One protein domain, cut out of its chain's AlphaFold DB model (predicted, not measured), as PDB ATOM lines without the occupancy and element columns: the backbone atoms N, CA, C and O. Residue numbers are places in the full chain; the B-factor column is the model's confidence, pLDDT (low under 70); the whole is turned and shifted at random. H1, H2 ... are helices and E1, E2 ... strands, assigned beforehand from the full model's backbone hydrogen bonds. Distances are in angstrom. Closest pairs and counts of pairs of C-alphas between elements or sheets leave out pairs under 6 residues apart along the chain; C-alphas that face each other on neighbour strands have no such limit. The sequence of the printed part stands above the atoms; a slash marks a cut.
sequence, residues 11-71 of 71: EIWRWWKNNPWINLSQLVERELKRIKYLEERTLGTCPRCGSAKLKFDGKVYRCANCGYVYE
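AT A GLANCE: This is residues 11 to 71 of the 71 residues of an uncharacterized protein of Thermoplasmata archaeon (UniProt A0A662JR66). A small head, made of the two-strand hairpin E1 and E2 and the loops beside it, sits at one end of a long helix, H2, which forms the shaft; the short helix H1 lies beyond the other end of H2. The whole is a rod, its C-alphas spanning 52 by 16 by 14 A, and it is extended, with a radius of gyration of the C-alphas of 17.1 A. The printed part has 61 residues with two named helices and two named strands, in the order H1, H2, E1, E2; the sheet, E1 - E2, is antiparallel, and the class is mostly helix.

IN THESE COORDINATES: Strand E1 is residues 54 to 56, 6.5 A long, and strand E2 is residues 61 to 63, 6.9 A long, ending at C-alpha 63 at (7.590, 121.197, 28.186). Helix H2, residues 24 to 43, runs 28.5 A from C-alpha 24 at (22.283, 146.906, 15.467). Helix H1, residues 11 to 17, measures 10.2 A and begins at C-alpha 11 at (36.785, 149.175, 15.964).

HOW THE PARTS SIT: E1 and E2 form a hairpin, antiparallel at 147 degrees, with N 55 and O 62 within hydrogen-bond range at 2.8 A. Residues 61 to 62 of E2 also pair, antiparallel, with residues 69 to 70. The closest C-alphas of H2 and E1, those of Glu 40 and Leu 54, are 7.3 A apart. H2 and E2 are apart. H1 and H2 are only just apart, at 8.4 A. In H1 and H2 every O i to N i+4 pair is within hydrogen-bond range.

THE WHOLE: The C-alphas farthest apart, those of Asn 18 and Cys 49, are 51.8 A from each other. Residues 17 to 23 stand free, as do residues 25 to 35 of H2. The printed part has no cut and no long link. The model's mean pLDDT over the printed part is 76.0, and residues 39 to 43, 57 to 58 and 71 are under 70.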
ATOM      1  N   GLU A  11      36.824 149.421  17.409       86.81
ATOM      2  CA  GLU A  11      36.785 149.175  15.964       86.81
ATOM      3  C   GLU A  11      35.348 149.018  15.448       86.81
ATOM      4  O   GLU A  11      34.937 149.707  14.510       86.81
ATOM      5  N   ILE A  12      34.556 148.165  16.105       80.00
ATOM      6  CA  ILE A  12      33.162 147.904  15.730       80.00
ATOM      7  C   ILE A  12      32.314 149.164  15.931       80.00
ATOM      8  O   ILE A  12      31.458 149.479  15.101       80.00
ATOM      9  N   TRP A  13      32.579 149.926  16.994       81.88
ATOM     10  CA  TRP A  13      31.904 151.193  17.261       81.88
ATOM     11  C   TRP A  13      32.138 152.230  16.155       81.88
ATOM     12  O   TRP A  13      31.189 152.853  15.670       81.88
ATOM     13  N   ARG A  14      33.391 152.398  15.716       86.62
ATOM     14  CA  ARG A  14      33.749 153.329  14.632       86.62
ATOM     15  C   ARG A  14      33.151 152.909  13.300       86.62
ATOM     16  O   ARG A  14      32.606 153.752  12.590       86.62
ATOM     17  N   TRP A  15      33.212 151.619  12.980       84.50
ATOM     18  CA  TRP A  15      32.571 151.083  11.785       84.50
ATOM     19  C   TRP A  15      31.060 151.341  11.801       84.50
ATOM     20  O   TRP A  15      30.509 151.816  10.808       84.50
ATOM     21  N   TRP A  16      30.391 151.127  12.937       78.19
ATOM     22  CA  TRP A  16      28.951 151.352  13.058       78.19
ATOM     23  C   TRP A  16      28.551 152.817  12.851       78.19
ATOM     24  O   TRP A  16      27.605 153.085  12.111       78.19
ATOM     25  N   LYS A  17      29.299 153.779  13.414       80.44
ATOM     26  CA  LYS A  17      29.034 155.213  13.187       80.44
ATOM     27  C   LYS A  17      29.058 155.605  11.707       80.44
ATOM     28  O   LYS A  17      28.341 156.520  11.315       80.44
ATOM     29  N   ASN A  18      29.853 154.907  10.902       86.94
ATOM     30  CA  ASN A  18      29.960 155.148   9.465       86.94
ATOM     31  C   ASN A  18      28.876 154.424   8.645       86.94
ATOM     32  O   ASN A  18      28.785 154.640   7.441       86.94
ATOM     33  N   ASN A  19      28.044 153.591   9.278       79.88
ATOM     34  CA  ASN A  19      26.975 152.826   8.638       79.88
ATOM     35  C   ASN A  19      25.635 153.038   9.377       79.88
ATOM     36  O   ASN A  19      25.070 152.093   9.933       79.88
ATOM     37  N   PRO A  20      25.087 154.270   9.389       70.62
ATOM     38  CA  PRO A  20      23.907 154.625  10.184       70.62
ATOM     39  C   PRO A  20      22.616 153.927   9.730       70.62
ATOM     40  O   PRO A  20      21.641 153.885  10.478       70.62
ATOM     41  N   TRP A  21      22.597 153.343   8.527       73.69
ATOM     42  CA  TRP A  21      21.498 152.492   8.060       73.69
ATOM     43  C   TRP A  21      21.440 151.136   8.782       73.69
ATOM     44  O   TRP A  21      20.449 150.415   8.661       73.69
ATOM     45  N   ILE A  22      22.483 150.764   9.531       72.62
ATOM     46  CA  ILE A  22      22.543 149.511  10.281       72.62
ATOM     47  C   ILE A  22      21.960 149.719  11.675       72.62
ATOM     48  O   ILE A  22      22.601 150.245  12.589       72.62
ATOM     49  N   ASN A  23      20.739 149.228  11.867       76.81
ATOM     50  CA  ASN A  23      20.131 149.141  13.186       76.81
ATOM     51  C   ASN A  23      20.629 147.872  13.901       76.81
ATOM     52  O   ASN A  23      20.077 146.782  13.728       76.81
ATOM     53  N   LEU A  24      21.692 148.012  14.702       70.06
ATOM     54  CA  LEU A  24      22.283 146.906  15.467       70.06
ATOM     55  C   LEU A  24      21.262 146.213  16.376       70.06
ATOM     56  O   LEU A  24      21.286 144.992  16.479       70.06
ATOM     57  N   SER A  25      20.325 146.954  16.972       71.75
ATOM     58  CA  SER A  25      19.266 146.369  17.799       71.75
ATOM     59  C   SER A  25      18.382 145.416  16.990       71.75
ATOM     60  O   SER A  25      18.096 144.311  17.443       71.75
ATOM     61  N   GLN A  26      18.011 145.790  15.761       73.75
ATOM     62  CA  GLN A  26      17.232 144.920  14.870       73.75
ATOM     63  C   GLN A  26      18.018 143.690  14.399       73.75
ATOM     64  O   GLN A  26      17.441 142.609  14.272       73.75
ATOM     65  N   LEU A  27      19.323 143.834  14.139       73.06
ATOM     66  CA  LEU A  27      20.185 142.699  13.794       73.06
ATOM     67  C   LEU A  27      20.301 141.715  14.961       73.06
ATOM     68  O   LEU A  27      20.092 140.518  14.773       73.06
ATOM     69  N   VAL A  28      20.550 142.223  16.170       76.88
ATOM     70  CA  VAL A  28      20.603 141.415  17.394       76.88
ATOM     71  C   VAL A  28      19.269 140.710  17.634       76.88
ATOM     72  O   VAL A  28      19.255 139.513  17.900       76.88
ATOM     73  N   GLU A  29      18.133 141.394  17.475       76.69
ATOM     74  CA  GLU A  29      16.811 140.764  17.596       76.69
ATOM     75  C   GLU A  29      16.578 139.647  16.570       76.69
ATOM     76  O   GLU A  29      15.991 138.614  16.910       76.69
ATOM     77  N   ARG A  30      17.018 139.829  15.316       76.50
ATOM     78  CA  ARG A  30      16.924 138.793  14.275       76.50
ATOM     79  C   ARG A  30      17.758 137.567  14.623       76.50
ATOM     80  O   ARG A  30      17.236 136.456  14.544       76.50
ATOM     81  N   GLU A  31      19.010 137.762  15.025       77.56
ATOM     82  CA  GLU A  31      19.887 136.649  15.395       77.56
ATOM     83  C   GLU A  31      19.391 135.937  16.659       77.56
ATOM     84  O   GLU A  31      19.317 134.711  16.675       77.56
ATOM     85  N   LEU A  32      18.913 136.668  17.673       76.75
ATOM     86  CA  LEU A  32      18.294 136.070  18.862       76.75
ATOM     87  C   LEU A  32      17.061 135.225  18.512       76.75
ATOM     88  O   LEU A  32      16.906 134.116  19.023       76.75
ATOM     89  N   LYS A  33      16.188 135.709  17.615       79.12
ATOM     90  CA  LYS A  33      15.048 134.918  17.117       79.12
ATOM     91  C   LYS A  33      15.507 133.659  16.386       79.12
ATOM     92  O   LYS A  33      14.895 132.607  16.556       79.12
ATOM     93  N   ARG A  34      16.567 133.759  15.583       75.38
ATOM     94  CA  ARG A  34      17.127 132.630  14.833       75.38
ATOM     95  C   ARG A  34      17.715 131.570  15.762       75.38
ATOM     96  O   ARG A  34      17.405 130.397  15.580       75.38
ATOM     97  N   ILE A  35      18.503 131.973  16.758       75.06
ATOM     98  CA  ILE A  35      19.066 131.071  17.775       75.06
ATOM     99  C   ILE A  35      17.938 130.358  18.518       75.06
ATOM    100  O   ILE A  35      17.925 129.132  18.563       75.06
ATOM    101  N   LYS A  36      16.931 131.105  18.985       73.12
ATOM    102  CA  LYS A  36      15.768 130.529  19.668       73.12
ATOM    103  C   LYS A  36      15.036 129.493  18.806       73.12
ATOM    104  O   LYS A  36      14.685 128.422  19.287       73.12
ATOM    105  N   TYR A  37      14.838 129.783  17.520       74.38
ATOM    106  CA  TYR A  37      14.218 128.842  16.582       74.38
ATOM    107  C   TYR A  37      15.057 127.570  16.368       74.38
ATOM    108  O   TYR A  37      14.507 126.472  16.261       74.38
ATOM    109  N   LEU A  38      16.385 127.698  16.299       70.75
ATOM    110  CA  LEU A  38      17.291 126.554  16.173       70.75
ATOM    111  C   LEU A  38      17.290 125.694  17.442       70.75
ATOM    112  O   LEU A  38      17.222 124.471  17.338       70.75
ATOM    113  N   GLU A  39      17.301 126.310  18.622       68.75
ATOM    114  CA  GLU A  39      17.188 125.601  19.902       68.75
ATOM    115  C   GLU A  39      15.854 124.847  20.013       68.75
ATOM    116  O   GLU A  39      15.852 123.650  20.296       68.75
ATOM    117  N   GLU A  40      14.727 125.492  19.686       68.19
ATOM    118  CA  GLU A  40      13.407 124.844  19.663       68.19
ATOM    119  C   GLU A  40      13.366 123.648  18.693       68.19
ATOM    120  O   GLU A  40      12.811 122.599  19.026       68.19
ATOM    121  N   ARG A  41      13.999 123.756  17.514       65.00
ATOM    122  CA  ARG A  41      14.117 122.630  16.568       65.00
ATOM    123  C   ARG A  41      14.994 121.495  17.079       65.00
ATOM    124  O   ARG A  41      14.706 120.345  16.765       65.00
ATOM    125  N   THR A  42      16.056 121.812  17.812       67.62
ATOM    126  CA  THR A  42      17.004 120.814  18.327       67.62
ATOM    127  C   THR A  42      16.389 120.026  19.484       67.62
ATOM    128  O   THR A  42      16.580 118.817  19.573       67.62
ATOM    129  N   LEU A  43      15.592 120.685  20.329       69.81
ATOM    130  CA  LEU A  43      14.895 120.052  21.457       69.81
ATOM    131  C   LEU A  43      13.704 119.183  21.025       69.81
ATOM    132  O   LEU A  43      13.306 118.279  21.762       69.81
ATOM    133  N   GLY A  44      13.145 119.444  19.839       72.88
ATOM    134  CA  GLY A  44      12.143 118.596  19.200       72.88
ATOM    135  C   GLY A  44      10.888 118.372  20.053       72.88
ATOM    136  O   GLY A  44      10.234 119.314  20.507       72.88
ATOM    137  N   THR A  45      10.513 117.105  20.227       75.38
ATOM    138  CA  THR A  45       9.369 116.661  21.034       75.38
ATOM    139  C   THR A  45       9.783 116.286  22.453       75.38
ATOM    140  O   THR A  45      10.867 115.769  22.705       75.38
ATOM    141  N   CYS A  46       8.882 116.514  23.409       77.19
ATOM    142  CA  CYS A  46       9.106 116.128  24.796       77.19
ATOM    143  C   CYS A  46       9.349 114.628  24.950       77.19
ATOM    144  O   CYS A  46       8.446 113.859  24.623       77.19
ATOM    145  N   PRO A  47      10.486 114.198  25.536       77.12
ATOM    146  CA  PRO A  47      10.754 112.777  25.742       77.12
ATOM    147  C   PRO A  47       9.755 112.134  26.717       77.12
ATOM    148  O   PRO A  47       9.538 110.931  26.671       77.12
ATOM    149  N   ARG A  48       9.106 112.928  27.584       80.88
ATOM    150  CA  ARG A  48       8.119 112.436  28.561       80.88
ATOM    151  C   ARG A  48       6.693 112.326  28.035       80.88
ATOM    152  O   ARG A  48       5.977 111.431  28.461       80.88
ATOM    153  N   CYS A  49       6.247 113.247  27.186       82.31
ATOM    154  CA  CYS A  49       4.840 113.292  26.762       82.31
ATOM    155  C   CYS A  49       4.635 113.443  25.252       82.31
ATOM    156  O   CYS A  49       3.507 113.646  24.814       82.31
ATOM    157  N   GLY A  50       5.706 113.419  24.459       77.94
ATOM    158  CA  GLY A  50       5.657 113.541  23.001       77.94
ATOM    159  C   GLY A  50       5.193 114.905  22.482       77.94
ATOM    160  O   GLY A  50       5.059 115.081  21.277       77.94
ATOM    161  N   SER A  51       4.936 115.892  23.348       78.50
ATOM    162  CA  SER A  51       4.452 117.204  22.902       78.50
ATOM    163  C   SER A  51       5.589 118.038  22.308       78.50
ATOM    164  O   SER A  51       6.623 118.192  22.957       78.50
ATOM    165  N   ALA A  52       5.357 118.674  21.160       70.19
ATOM    166  CA  ALA A  52       6.278 119.648  20.558       70.19
ATOM    167  C   ALA A  52       6.159 121.064  21.162       70.19
ATOM    168  O   ALA A  52       6.832 121.995  20.732       70.19
ATOM    169  N   LYS A  53       5.263 121.269  22.141       72.25
ATOM    170  CA  LYS A  53       5.058 122.583  22.762       72.25
ATOM    171  C   LYS A  53       6.063 122.795  23.891       72.25
ATOM    172  O   LYS A  53       5.899 122.260  24.992       72.25
ATOM    173  N   LEU A  54       7.073 123.614  23.618       72.88
ATOM    174  CA  LEU A  54       8.082 124.047  24.580       72.88
ATOM    175  C   LEU A  54       7.814 125.486  25.033       72.88
ATOM    176  O   LEU A  54       7.346 126.326  24.268       72.88
ATOM    177  N   LYS A  55       8.091 125.762  26.305       74.50
ATOM    178  CA  LYS A  55       8.133 127.098  26.898       74.50
ATOM    179  C   LYS A  55       9.560 127.366  27.349       74.50
ATOM    180  O   LYS A  55      10.107 126.602  28.136       74.50
ATOM    181  N   PHE A  56      10.131 128.464  26.878       72.81
ATOM    182  CA  PHE A  56      11.424 128.943  27.344       72.81
ATOM    183  C   PHE A  56      11.221 129.972  28.455       72.81
ATOM    184  O   PHE A  56      10.556 130.983  28.226       72.81
ATOM    185  N   ASP A  57      11.795 129.721  29.633       69.94
ATOM    186  CA  ASP A  57      11.681 130.611  30.803       69.94
ATOM    187  C   ASP A  57      12.859 131.605  30.911       69.94
ATOM    188  O   ASP A  57      13.072 132.249  31.935       69.94
ATOM    189  N   GLY A  58      13.675 131.726  29.856       66.56
ATOM    190  CA  GLY A  58      14.839 132.623  29.813       66.56
ATOM    191  C   GLY A  58      16.164 131.982  30.237       66.56
ATOM    192  O   GLY A  58      17.213 132.584  30.025       66.56
ATOM    193  N   LYS A  59      16.127 130.777  30.817       72.81
ATOM    194  CA  LYS A  59      17.317 129.996  31.208       72.81
ATOM    195  C   LYS A  59      17.230 128.532  30.799       72.81
ATOM    196  O   LYS A  59      18.210 127.979  30.332       72.81
ATOM    197  N   VAL A  60      16.058 127.928  30.974       76.50
ATOM    198  CA  VAL A  60      15.805 126.517  30.671       76.50
ATOM    199  C   VAL A  60      14.563 126.383  29.802       76.50
ATOM    200  O   VAL A  60      13.633 127.200  29.877       76.50
ATOM    201  N   TYR A  61      14.544 125.341  28.979       76.62
ATOM    202  CA  TYR A  61      13.351 124.951  28.244       76.62
ATOM    203  C   TYR A  61      12.518 124.015  29.114       76.62
ATOM    204  O   TYR A  61      13.035 123.057  29.678       76.62
ATOM    205  N   ARG A  62      11.210 124.263  29.213       81.75
ATOM    206  CA  ARG A  62      10.264 123.325  29.822       81.75
ATOM    207  C   ARG A  62       9.188 122.908  28.835       81.75
ATOM    208  O   ARG A  62       8.674 123.717  28.068       81.75
ATOM    209  N   CYS A  63       8.766 121.656  28.900       82.88
ATOM    210  CA  CYS A  63       7.590 121.197  28.186       82.88
ATOM    211  C   CYS A  63       6.338 121.886  28.746       82.88
ATOM    212  O   CYS A  63       6.066 121.819  29.945       82.88
ATOM    213  N   ALA A  64       5.542 122.507  27.875       79.12
ATOM    214  CA  ALA A  64       4.315 123.192  28.272       79.12
ATOM    215  C   ALA A  64       3.217 122.231  28.760       79.12
ATOM    216  O   ALA A  64       2.311 122.667  29.462       79.12
ATOM    217  N   ASN A  65       3.291 120.951  28.381       80.75
ATOM    218  CA  ASN A  65       2.263 119.957  28.681       80.75
ATOM    219  C   ASN A  65       2.541 119.182  29.981       80.75
ATOM    220  O   ASN A  65       1.676 119.088  30.840       80.75
ATOM    221  N   CYS A  66       3.754 118.640  30.147       82.38
ATOM    222  CA  CYS A  66       4.101 117.820  31.321       82.38
ATOM    223  C   CYS A  66       5.055 118.509  32.309       82.38
ATOM    224  O   CYS A  66       5.404 117.935  33.337       82.38
ATOM    225  N   GLY A  67       5.529 119.715  31.984       81.81
ATOM    226  CA  GLY A  67       6.447 120.466  32.834       81.81
ATOM    227  C   GLY A  67       7.887 119.945  32.869       81.81
ATOM    228  O   GLY A  67       8.661 120.494  33.644       81.81
ATOM    229  N   TYR A  68       8.248 118.939  32.057       81.75
ATOM    230  CA  TYR A  68       9.616 118.411  31.953       81.75
ATOM    231  C   TYR A  68      10.613 119.515  31.597       81.75
ATOM    232  O   TYR A  68      10.360 120.260  30.653       81.75
ATOM    233  N   VAL A  69      11.714 119.612  32.339       81.38
ATOM    234  CA  VAL A  69      12.770 120.606  32.131       81.38
ATOM    235  C   VAL A  69      13.894 119.955  31.333       81.38
ATOM    236  O   VAL A  69      14.316 118.850  31.660       81.38
ATOM    237  N   TYR A  70      14.320 120.627  30.273       72.19
ATOM    238  CA  TYR A  70      15.488 120.272  29.485       72.19
ATOM    239  C   TYR A  70      16.667 121.028  30.091       72.19
ATOM    240  O   TYR A  70      16.671 122.264  30.073       72.19
ATOM    241  N   GLU A  71      17.572 120.275  30.703       65.94
ATOM    242  CA  GLU A  71      18.787 120.752  31.369       65.94
ATOM    243  C   GLU A  71      20.003 120.558  30.459       65.94
ATOM    244  O   GLU A  71      20.027 119.533  29.733       65.94
TER     245      GLU A  71